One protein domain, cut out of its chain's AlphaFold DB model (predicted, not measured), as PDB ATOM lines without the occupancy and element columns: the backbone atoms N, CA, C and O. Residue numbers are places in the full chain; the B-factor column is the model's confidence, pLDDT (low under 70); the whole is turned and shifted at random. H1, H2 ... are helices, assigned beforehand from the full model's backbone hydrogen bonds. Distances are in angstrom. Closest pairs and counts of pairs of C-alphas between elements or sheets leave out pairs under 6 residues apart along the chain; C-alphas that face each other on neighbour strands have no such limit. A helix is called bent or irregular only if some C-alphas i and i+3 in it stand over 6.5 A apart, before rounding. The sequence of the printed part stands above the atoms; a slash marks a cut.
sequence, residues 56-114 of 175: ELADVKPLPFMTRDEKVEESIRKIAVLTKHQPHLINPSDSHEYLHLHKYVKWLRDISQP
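AT A GLANCE: This is residues 56 to 114 of the 175 residues of the protein "Acyl-CoA_ox_N domain-containing protein" of Caenorhabditis japonica (UniProt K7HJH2). A long, kinked helix, H1, makes the long axis, and a shorter helix, H2, folds back at a slant so that its last residue comes near H1 partway along it, while the turn between them bridges their wider side. Before H1, residues 56 to 67 run without a named element alongside the first part of that helix, and residues 106 to 114 trail on past H2 as a tail. The printed part has 59 residues with two named helices, H1 then H2, and no named strand; its class is all helix. It is only just compact, close to loose, with a radius of gyration of the C-alphas of 12.2 A, and spans 34 by 23 by 14 A.

IN THESE COORDINATES: Start at C-alpha 56, at (17.812, -37.927, 6.205), and go along to Arg 68 at (26.744, -42.925, 23.674), where H1 begins. H1 holds residues 68 to 89 and is 28.7 A long from first to last C-alpha. It is irregular, with C-alphas 84 and 87 at 7.5 A, and has a kink of 45 degrees near residue 83. H2 holds residues 95 to 105, 15.4 A long, and ends at C-alpha 105, at (27.647, -41.930, 6.359).

HOW THE PARTS SIT: Look at Lys 78 and Val 105: their C-alphas, the closest of H1 and H2, are 7.1 A apart. The two helices are close but not clearly touching, with 2 pairs of C-alphas within 8 A. They run opposite ways at a steep tilt of 43 degrees. In H2 every O i to N i+4 pair is within hydrogen-bond range; in H1, 16 of 18 are.

THE WHOLE: The C-alphas of Phe 65 and Ser 93 are the two farthest apart, at 35.6 A. The printed part has no cut, and the link from H1 to H2, 5 residues, is tight. Residues 91 to 96, of which 95 and 96 belong to H2, stand free. The mean pLDDT of the printed part is 82.7, and residues 106 to 114 are under 70.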
ATOM      1  N   GLU A  56      17.938 -36.837   5.235       92.06
ATOM      2  CA  GLU A  56      17.812 -37.927   6.205       92.06
ATOM      3  C   GLU A  56      19.170 -38.543   6.592       92.06
ATOM      4  O   GLU A  56      19.285 -39.137   7.659       92.06
ATOM      5  N   LEU A  57      20.219 -38.407   5.775       90.56
ATOM      6  CA  LEU A  57      21.560 -38.904   6.107       90.56
ATOM      7  C   LEU A  57      22.414 -37.883   6.877       90.56
ATOM      8  O   LEU A  57      23.486 -38.244   7.375       90.56
ATOM      9  N   ALA A  58      21.950 -36.637   7.019       90.69
ATOM     10  CA  ALA A  58      22.610 -35.631   7.844       90.69
ATOM     11  C   ALA A  58      22.522 -35.995   9.338       90.69
ATOM     12  O   ALA A  58      21.619 -36.716   9.765       90.69
ATOM     13  N   ASP A  59      23.498 -35.534  10.124       89.56
ATOM     14  CA  ASP A  59      23.449 -35.644  11.586       89.56
ATOM     15  C   ASP A  59      22.326 -34.758  12.148       89.56
ATOM     16  O   ASP A  59      22.248 -33.577  11.811       89.56
ATOM     17  N   VAL A  60      21.492 -35.304  13.040       91.19
ATOM     18  CA  VAL A  60      20.419 -34.537  13.716       91.19
ATOM     19  C   VAL A  60      20.986 -33.400  14.575       91.19
ATOM     20  O   VAL A  60      20.429 -32.307  14.637       91.19
ATOM     21  N   LYS A  61      22.110 -33.660  15.246       90.50
ATOM     22  CA  LYS A  61      22.890 -32.682  16.009       90.50
ATOM     23  C   LYS A  61      24.374 -33.046  15.917       90.50
ATOM     24  O   LYS A  61      24.695 -34.196  15.614       90.50
ATOM     25  N   PRO A  62      25.301 -32.114  16.183       90.81
ATOM     26  CA  PRO A  62      26.719 -32.442  16.226       90.81
ATOM     27  C   PRO A  62      27.002 -33.616  17.172       90.81
ATOM     28  O   PRO A  62      26.572 -33.612  18.326       90.81
ATOM     29  N   LEU A  63      27.761 -34.605  16.692       86.44
ATOM     30  CA  LEU A  63      28.110 -35.817  17.446       86.44
ATOM     31  C   LEU A  63      28.709 -35.561  18.844       86.44
ATOM     32  O   LEU A  63      28.430 -36.359  19.742       86.44
ATOM     33  N   PRO A  64      29.504 -34.496  19.088       89.56
ATOM     34  CA  PRO A  64      29.998 -34.194  20.434       89.56
ATOM     35  C   PRO A  64      28.892 -33.918  21.461       89.56
ATOM     36  O   PRO A  64      29.127 -34.071  22.654       89.56
ATOM     37  N   PHE A  65      27.690 -33.545  21.012       91.62
ATOM     38  CA  PHE A  65      26.528 -33.283  21.868       91.62
ATOM     39  C   PHE A  65      25.596 -34.492  21.999       91.62
ATOM     40  O   PHE A  65      24.505 -34.373  22.562       91.62
ATOM     41  N   MET A  66      25.995 -35.637  21.438       88.50
ATOM     42  CA  MET A  66      25.286 -36.900  21.587       88.50
ATOM     43  C   MET A  66      25.908 -37.745  22.699       88.50
ATOM     44  O   MET A  66      27.128 -37.942  22.741       88.50
ATOM     45  N   THR A  67      25.064 -38.312  23.556       92.00
ATOM     46  CA  THR A  67      25.460 -39.397  24.458       92.00
ATOM     47  C   THR A  67      25.823 -40.651  23.658       92.00
ATOM     48  O   THR A  67      25.603 -40.744  22.448       92.00
ATOM     49  N   ARG A  68      26.409 -41.651  24.323       88.44
ATOM     50  CA  ARG A  68      26.744 -42.925  23.674       88.44
ATOM     51  C   ARG A  68      25.512 -43.605  23.069       88.44
ATOM     52  O   ARG A  68      25.606 -44.097  21.948       88.44
ATOM     53  N   ASP A  69      24.392 -43.606  23.783       90.19
ATOM     54  CA  ASP A  69      23.167 -44.271  23.332       90.19
ATOM     55  C   ASP A  69      22.523 -43.495  22.178       90.19
ATOM     56  O   ASP A  69      22.204 -44.088  21.150       90.19
ATOM     57  N   GLU A  70      22.500 -42.160  22.257       89.94
ATOM     58  CA  GLU A  70      22.057 -41.304  21.148       89.94
ATOM     59  C   GLU A  70      22.899 -41.528  19.877       89.94
ATOM     60  O   GLU A  70      22.362 -41.557  18.772       89.94
ATOM     61  N   LYS A  71      24.218 -41.755  20.003       89.06
ATOM     62  CA  LYS A  71      25.082 -42.102  18.854       89.06
ATOM     63  C   LYS A  71      24.723 -43.454  18.242       89.06
ATOM     64  O   LYS A  71      24.840 -43.623  17.025       89.06
ATOM     65  N   VAL A  72      24.341 -44.431  19.066       88.75
ATOM     66  CA  VAL A  72      23.919 -45.756  18.594       88.75
ATOM     67  C   VAL A  72      22.587 -45.646  17.861       88.75
ATOM     68  O   VAL A  72      22.484 -46.136  16.737       88.75
ATOM     69  N   GLU A  73      21.610 -44.955  18.442       90.94
ATOM     70  CA  GLU A  73      20.304 -44.712  17.824       90.94
ATOM     71  C   GLU A  73      20.437 -43.961  16.497       90.94
ATOM     72  O   GLU A  73      19.908 -44.407  15.475       90.94
ATOM     73  N   GLU A  74      21.236 -42.891  16.468       90.38
ATOM     74  CA  GLU A  74      21.498 -42.128  15.248       90.38
ATOM     75  C   GLU A  74      22.195 -42.983  14.181       90.38
ATOM     76  O   GLU A  74      21.863 -42.923  12.995       90.38
ATOM     77  N   SER A  75      23.128 -43.846  14.590       88.06
ATOM     78  CA  SER A  75      23.793 -44.776  13.674       88.06
ATOM     79  C   SER A  75      22.820 -45.792  13.084       88.06
ATOM     80  O   SER A  75      22.888 -46.076  11.888       88.06
ATOM     81  N   ILE A  76      21.908 -46.339  13.893       90.69
ATOM     82  CA  ILE A  76      20.872 -47.271  13.431       90.69
ATOM     83  C   ILE A  76      19.953 -46.569  12.429       90.69
ATOM     84  O   ILE A  76      19.730 -47.093  11.334       90.69
ATOM     85  N   ARG A  77      19.491 -45.356  12.758       92.75
ATOM     86  CA  ARG A  77      18.654 -44.522  11.886       92.75
ATOM     87  C   ARG A  77      19.323 -44.295  10.528       92.75
ATOM     88  O   ARG A  77      18.725 -44.570   9.488       92.75
ATOM     89  N   LYS A  78      20.592 -43.875  10.527       91.44
ATOM     90  CA  LYS A  78      21.370 -43.647   9.302       91.44
ATOM     91  C   LYS A  78      21.579 -44.916   8.486       91.44
ATOM     92  O   LYS A  78      21.496 -44.854   7.265       91.44
ATOM     93  N   ILE A  79      21.822 -46.066   9.117       90.56
ATOM     94  CA  ILE A  79      21.978 -47.347   8.408       90.56
ATOM     95  C   ILE A  79      20.665 -47.775   7.742       90.56
ATOM     96  O   ILE A  79      20.696 -48.260   6.610       90.56
ATOM     97  N   ALA A  80      19.524 -47.583   8.407       91.75
ATOM     98  CA  ALA A  80      18.216 -47.911   7.843       91.75
ATOM     99  C   ALA A  80      17.926 -47.080   6.581       91.75
ATOM    100  O   ALA A  80      17.598 -47.636   5.530       91.75
ATOM    101  N   VAL A  81      18.145 -45.762   6.650       92.31
ATOM    102  CA  VAL A  81      18.014 -44.852   5.497       92.31
ATOM    103  C   VAL A  81      19.033 -45.202   4.411       92.31
ATOM    104  O   VAL A  81      18.686 -45.305   3.235       92.31
ATOM    105  N   LEU A  82      20.288 -45.453   4.789       90.44
ATOM    106  CA  LEU A  82      21.341 -45.799   3.843       90.44
ATOM    107  C   LEU A  82      20.989 -47.056   3.053       90.44
ATOM    108  O   LEU A  82      21.095 -47.041   1.837       90.44
ATOM    109  N   THR A  83      20.508 -48.106   3.720       90.50
ATOM    110  CA  THR A  83      20.127 -49.373   3.077       90.50
ATOM    111  C   THR A  83      19.048 -49.162   2.009       90.50
ATOM    112  O   THR A  83      19.098 -49.783   0.950       90.50
ATOM    113  N   LYS A  84      18.111 -48.233   2.244       92.62
ATOM    114  CA  LYS A  84      17.062 -47.855   1.284       92.62
ATOM    115  C   LYS A  84      17.619 -47.117   0.060       92.62
ATOM    116  O   LYS A  84      17.201 -47.385  -1.065       92.62
ATOM    117  N   HIS A  85      18.561 -46.195   0.257       91.06
ATOM    118  CA  HIS A  85      19.102 -45.355  -0.821       91.06
ATOM    119  C   HIS A  85      20.339 -45.943  -1.518       91.06
ATOM    120  O   HIS A  85      20.646 -45.555  -2.644       91.06
ATOM    121  N   GLN A  86      21.024 -46.908  -0.902       89.88
ATOM    122  CA  GLN A  86      22.302 -47.461  -1.357       89.88
ATOM    123  C   GLN A  86      22.304 -47.929  -2.825       89.88
ATOM    124  O   GLN A  86      23.233 -47.533  -3.531       89.88
ATOM    125  N   PRO A  87      21.305 -48.685  -3.335       90.62
ATOM    126  CA  PRO A  87      21.317 -49.155  -4.727       90.62
ATOM    127  C   PRO A  87      21.274 -48.030  -5.769       90.62
ATOM    128  O   PRO A  87      21.687 -48.227  -6.906       90.62
ATOM    129  N   HIS A  88      20.775 -46.851  -5.384       89.56
ATOM    130  CA  HIS A  88      20.685 -45.672  -6.248       89.56
ATOM    131  C   HIS A  88      21.936 -44.785  -6.155       89.56
ATOM    132  O   HIS A  88      22.172 -43.949  -7.024       89.56
ATOM    133  N   LEU A  89      22.732 -44.943  -5.092       89.44
ATOM    134  CA  LEU A  89      23.919 -44.129  -4.824       89.44
ATOM    135  C   LEU A  89      25.201 -44.770  -5.353       89.44
ATOM    136  O   LEU A  89      26.101 -44.055  -5.796       89.44
ATOM    137  N   ILE A  90      25.314 -46.095  -5.277       92.31
ATOM    138  CA  ILE A  90      26.539 -46.831  -5.604       92.31
ATOM    139  C   ILE A  90      26.230 -48.157  -6.285       92.31
ATOM    140  O   ILE A  90      25.140 -48.706  -6.130       92.31
ATOM    141  N   ASN A  91      27.232 -48.721  -6.959       89.75
ATOM    142  CA  ASN A  91      27.207 -50.133  -7.324       89.75
ATOM    143  C   ASN A  91      27.587 -50.994  -6.098       89.75
ATOM    144  O   ASN A  91      28.741 -50.938  -5.671       89.75
ATOM    145  N   PRO A  92      26.688 -51.839  -5.548       81.94
ATOM    146  CA  PRO A  92      26.996 -52.661  -4.373       81.94
ATOM    147  C   PRO A  92      28.117 -53.684  -4.597       81.94
ATOM    148  O   PRO A  92      28.704 -54.166  -3.632       81.94
ATOM    149  N   SER A  93      28.410 -54.024  -5.856       87.81
ATOM    150  CA  SER A  93      29.481 -54.962  -6.212       87.81
ATOM    151  C   SER A  93      30.867 -54.310  -6.186       87.81
ATOM    152  O   SER A  93      31.872 -55.017  -6.144       87.81
ATOM    153  N   ASP A  94      30.944 -52.973  -6.212       89.00
ATOM    154  CA  ASP A  94      32.208 -52.245  -6.120       89.00
ATOM    155  C   ASP A  94      32.571 -51.987  -4.650       89.00
ATOM    156  O   ASP A  94      31.965 -51.167  -3.952       89.00
ATOM    157  N   SER A  95      33.612 -52.680  -4.183       85.88
ATOM    158  CA  SER A  95      34.117 -52.543  -2.816       85.88
ATOM    159  C   SER A  95      34.584 -51.117  -2.493       85.88
ATOM    160  O   SER A  95      34.394 -50.652  -1.366       85.88
ATOM    161  N   HIS A  96      35.157 -50.385  -3.454       85.12
ATOM    162  CA  HIS A  96      35.657 -49.029  -3.219       85.12
ATOM    163  C   HIS A  96      34.518 -48.032  -3.004       85.12
ATOM    164  O   HIS A  96      34.597 -47.198  -2.096       85.12
ATOM    165  N   GLU A  97      33.456 -48.129  -3.805       88.75
ATOM    166  CA  GLU A  97      32.266 -47.288  -3.648       88.75
ATOM    167  C   GLU A  97      31.531 -47.608  -2.347       88.75
ATOM    168  O   GLU A  97      31.219 -46.697  -1.576       88.75
ATOM    169  N   TYR A  98      31.339 -48.901  -2.063       87.31
ATOM    170  CA  TYR A  98      30.717 -49.373  -0.829       87.31
ATOM    171  C   TYR A  98      31.445 -48.850   0.412       87.31
ATOM    172  O   TYR A  98      30.838 -48.236   1.292       87.31
ATOM    173  N   LEU A  99      32.770 -49.014   0.465       86.19
ATOM    174  CA  LEU A  99      33.574 -48.546   1.592       86.19
ATOM    175  C   LEU A  99      33.575 -47.020   1.723       86.19
ATOM    176  O   LEU A  99      33.586 -46.521   2.850       86.19
ATOM    177  N   HIS A 100      33.584 -46.267   0.618       88.88
ATOM    178  CA  HIS A 100      33.525 -44.801   0.677       88.88
ATOM    179  C   HIS A 100      32.176 -44.317   1.207       88.88
ATOM    180  O   HIS A 100      32.160 -43.504   2.129       88.88
ATOM    181  N   LEU A 101      31.066 -44.854   0.692       88.25
ATOM    182  CA  LEU A 101      29.722 -44.497   1.147       88.25
ATOM    183  C   LEU A 101      29.539 -44.819   2.635       88.25
ATOM    184  O   LEU A 101      29.126 -43.958   3.412       88.25
ATOM    185  N   HIS A 102      29.923 -46.027   3.054       84.06
ATOM    186  CA  HIS A 102      29.839 -46.415   4.458       84.06
ATOM    187  C   HIS A 102      30.731 -45.552   5.349       84.06
ATOM    188  O   HIS A 102      30.289 -45.179   6.423       84.06
ATOM    189  N   LYS A 103      31.947 -45.177   4.934       83.19
ATOM    190  CA  LYS A 103      32.793 -44.263   5.725       83.19
ATOM    191  C   LYS A 103      32.227 -42.847   5.809       83.19
ATOM    192  O   LYS A 103      32.427 -42.191   6.820       83.19
ATOM    193  N   TYR A 104      31.574 -42.378   4.750       78.50
ATOM    194  CA  TYR A 104      31.002 -41.036   4.695       78.50
ATOM    195  C   TYR A 104      29.768 -40.907   5.595       78.50
ATOM    196  O   TYR A 104      29.614 -39.914   6.296       78.50
ATOM    197  N   VAL A 105      28.904 -41.925   5.593       77.12
ATOM    198  CA  VAL A 105      27.647 -41.930   6.359       77.12
ATOM    199  C   VAL A 105      27.841 -42.462   7.780       77.12
ATOM    200  O   VAL A 105      27.178 -42.007   8.713       77.12
ATOM    201  N   LYS A 106      28.735 -43.440   7.958       68.38
ATOM    202  CA  LYS A 106      28.939 -44.163   9.213       68.38
ATOM    203  C   LYS A 106      30.295 -43.816   9.818       68.38
ATOM    204  O   LYS A 106      31.343 -44.287   9.374       68.38
ATOM    205  N   TRP A 107      30.263 -43.122  10.944       60.25
ATOM    206  CA  TRP A 107      31.442 -42.911  11.777       60.25
ATOM    207  C   TRP A 107      31.610 -44.073  12.763       60.25
ATOM    208  O   TRP A 107      31.442 -43.941  13.970       60.25
ATOM    209  N   LEU A 108      31.990 -45.247  12.240       44.84
ATOM    210  CA  LEU A 108      32.404 -46.402  13.062       44.84
ATOM    211  C   LEU A 108      33.649 -46.131  13.919       44.84
ATOM    212  O   LEU A 108      33.983 -46.941  14.779       44.84
ATOM    213  N   ARG A 109      34.361 -45.028  13.672       45.41
ATOM    214  CA  ARG A 109      35.620 -44.729  14.354       45.41
ATOM    215  C   ARG A 109      35.412 -44.223  15.784       45.41
ATOM    216  O   ARG A 109      36.223 -44.552  16.641       45.41
ATOM    217  N   ASP A 110      34.301 -43.538  16.054       47.00
ATOM    218  CA  ASP A 110      34.082 -42.871  17.346       47.00
ATOM    219  C   ASP A 110      33.300 -43.733  18.344       47.00
ATOM    220  O   ASP A 110      33.446 -43.575  19.550       47.00
ATOM    221  N   ILE A 111      32.525 -44.711  17.862       46.19
ATOM    222  CA  ILE A 111      31.840 -45.694  18.727       46.19
ATOM    223  C   ILE A 111      32.850 -46.690  19.334       46.19
ATOM    224  O   ILE A 111      32.574 -47.320  20.352       46.19
ATOM    225  N   SER A 112      34.040 -46.810  18.729       40.84
ATOM    226  CA  SER A 112      35.103 -47.743  19.122       40.84
ATOM    227  C   SER A 112      36.329 -47.065  19.749       40.84
ATOM    228  O   SER A 112      37.394 -47.680  19.788       40.84
ATOM    229  N   GLN A 113      36.210 -45.837  20.256       37.91
ATOM    230  CA  GLN A 113      37.151 -45.323  21.256       37.91
ATOM    231  C   GLN A 113      36.571 -45.653  22.641       37.91
ATOM    232  O   GLN A 113      35.878 -44.815  23.218       37.91
ATOM    233  N   PRO A 114      36.763 -46.871  23.194       41.03
ATOM    234  CA  PRO A 114      36.649 -47.005  24.631       41.03
ATOM    235  C   PRO A 114      37.728 -46.101  25.222       41.03
ATOM    236  O   PRO A 114      38.871 -46.107  24.751       41.03
TER     237      PRO A 114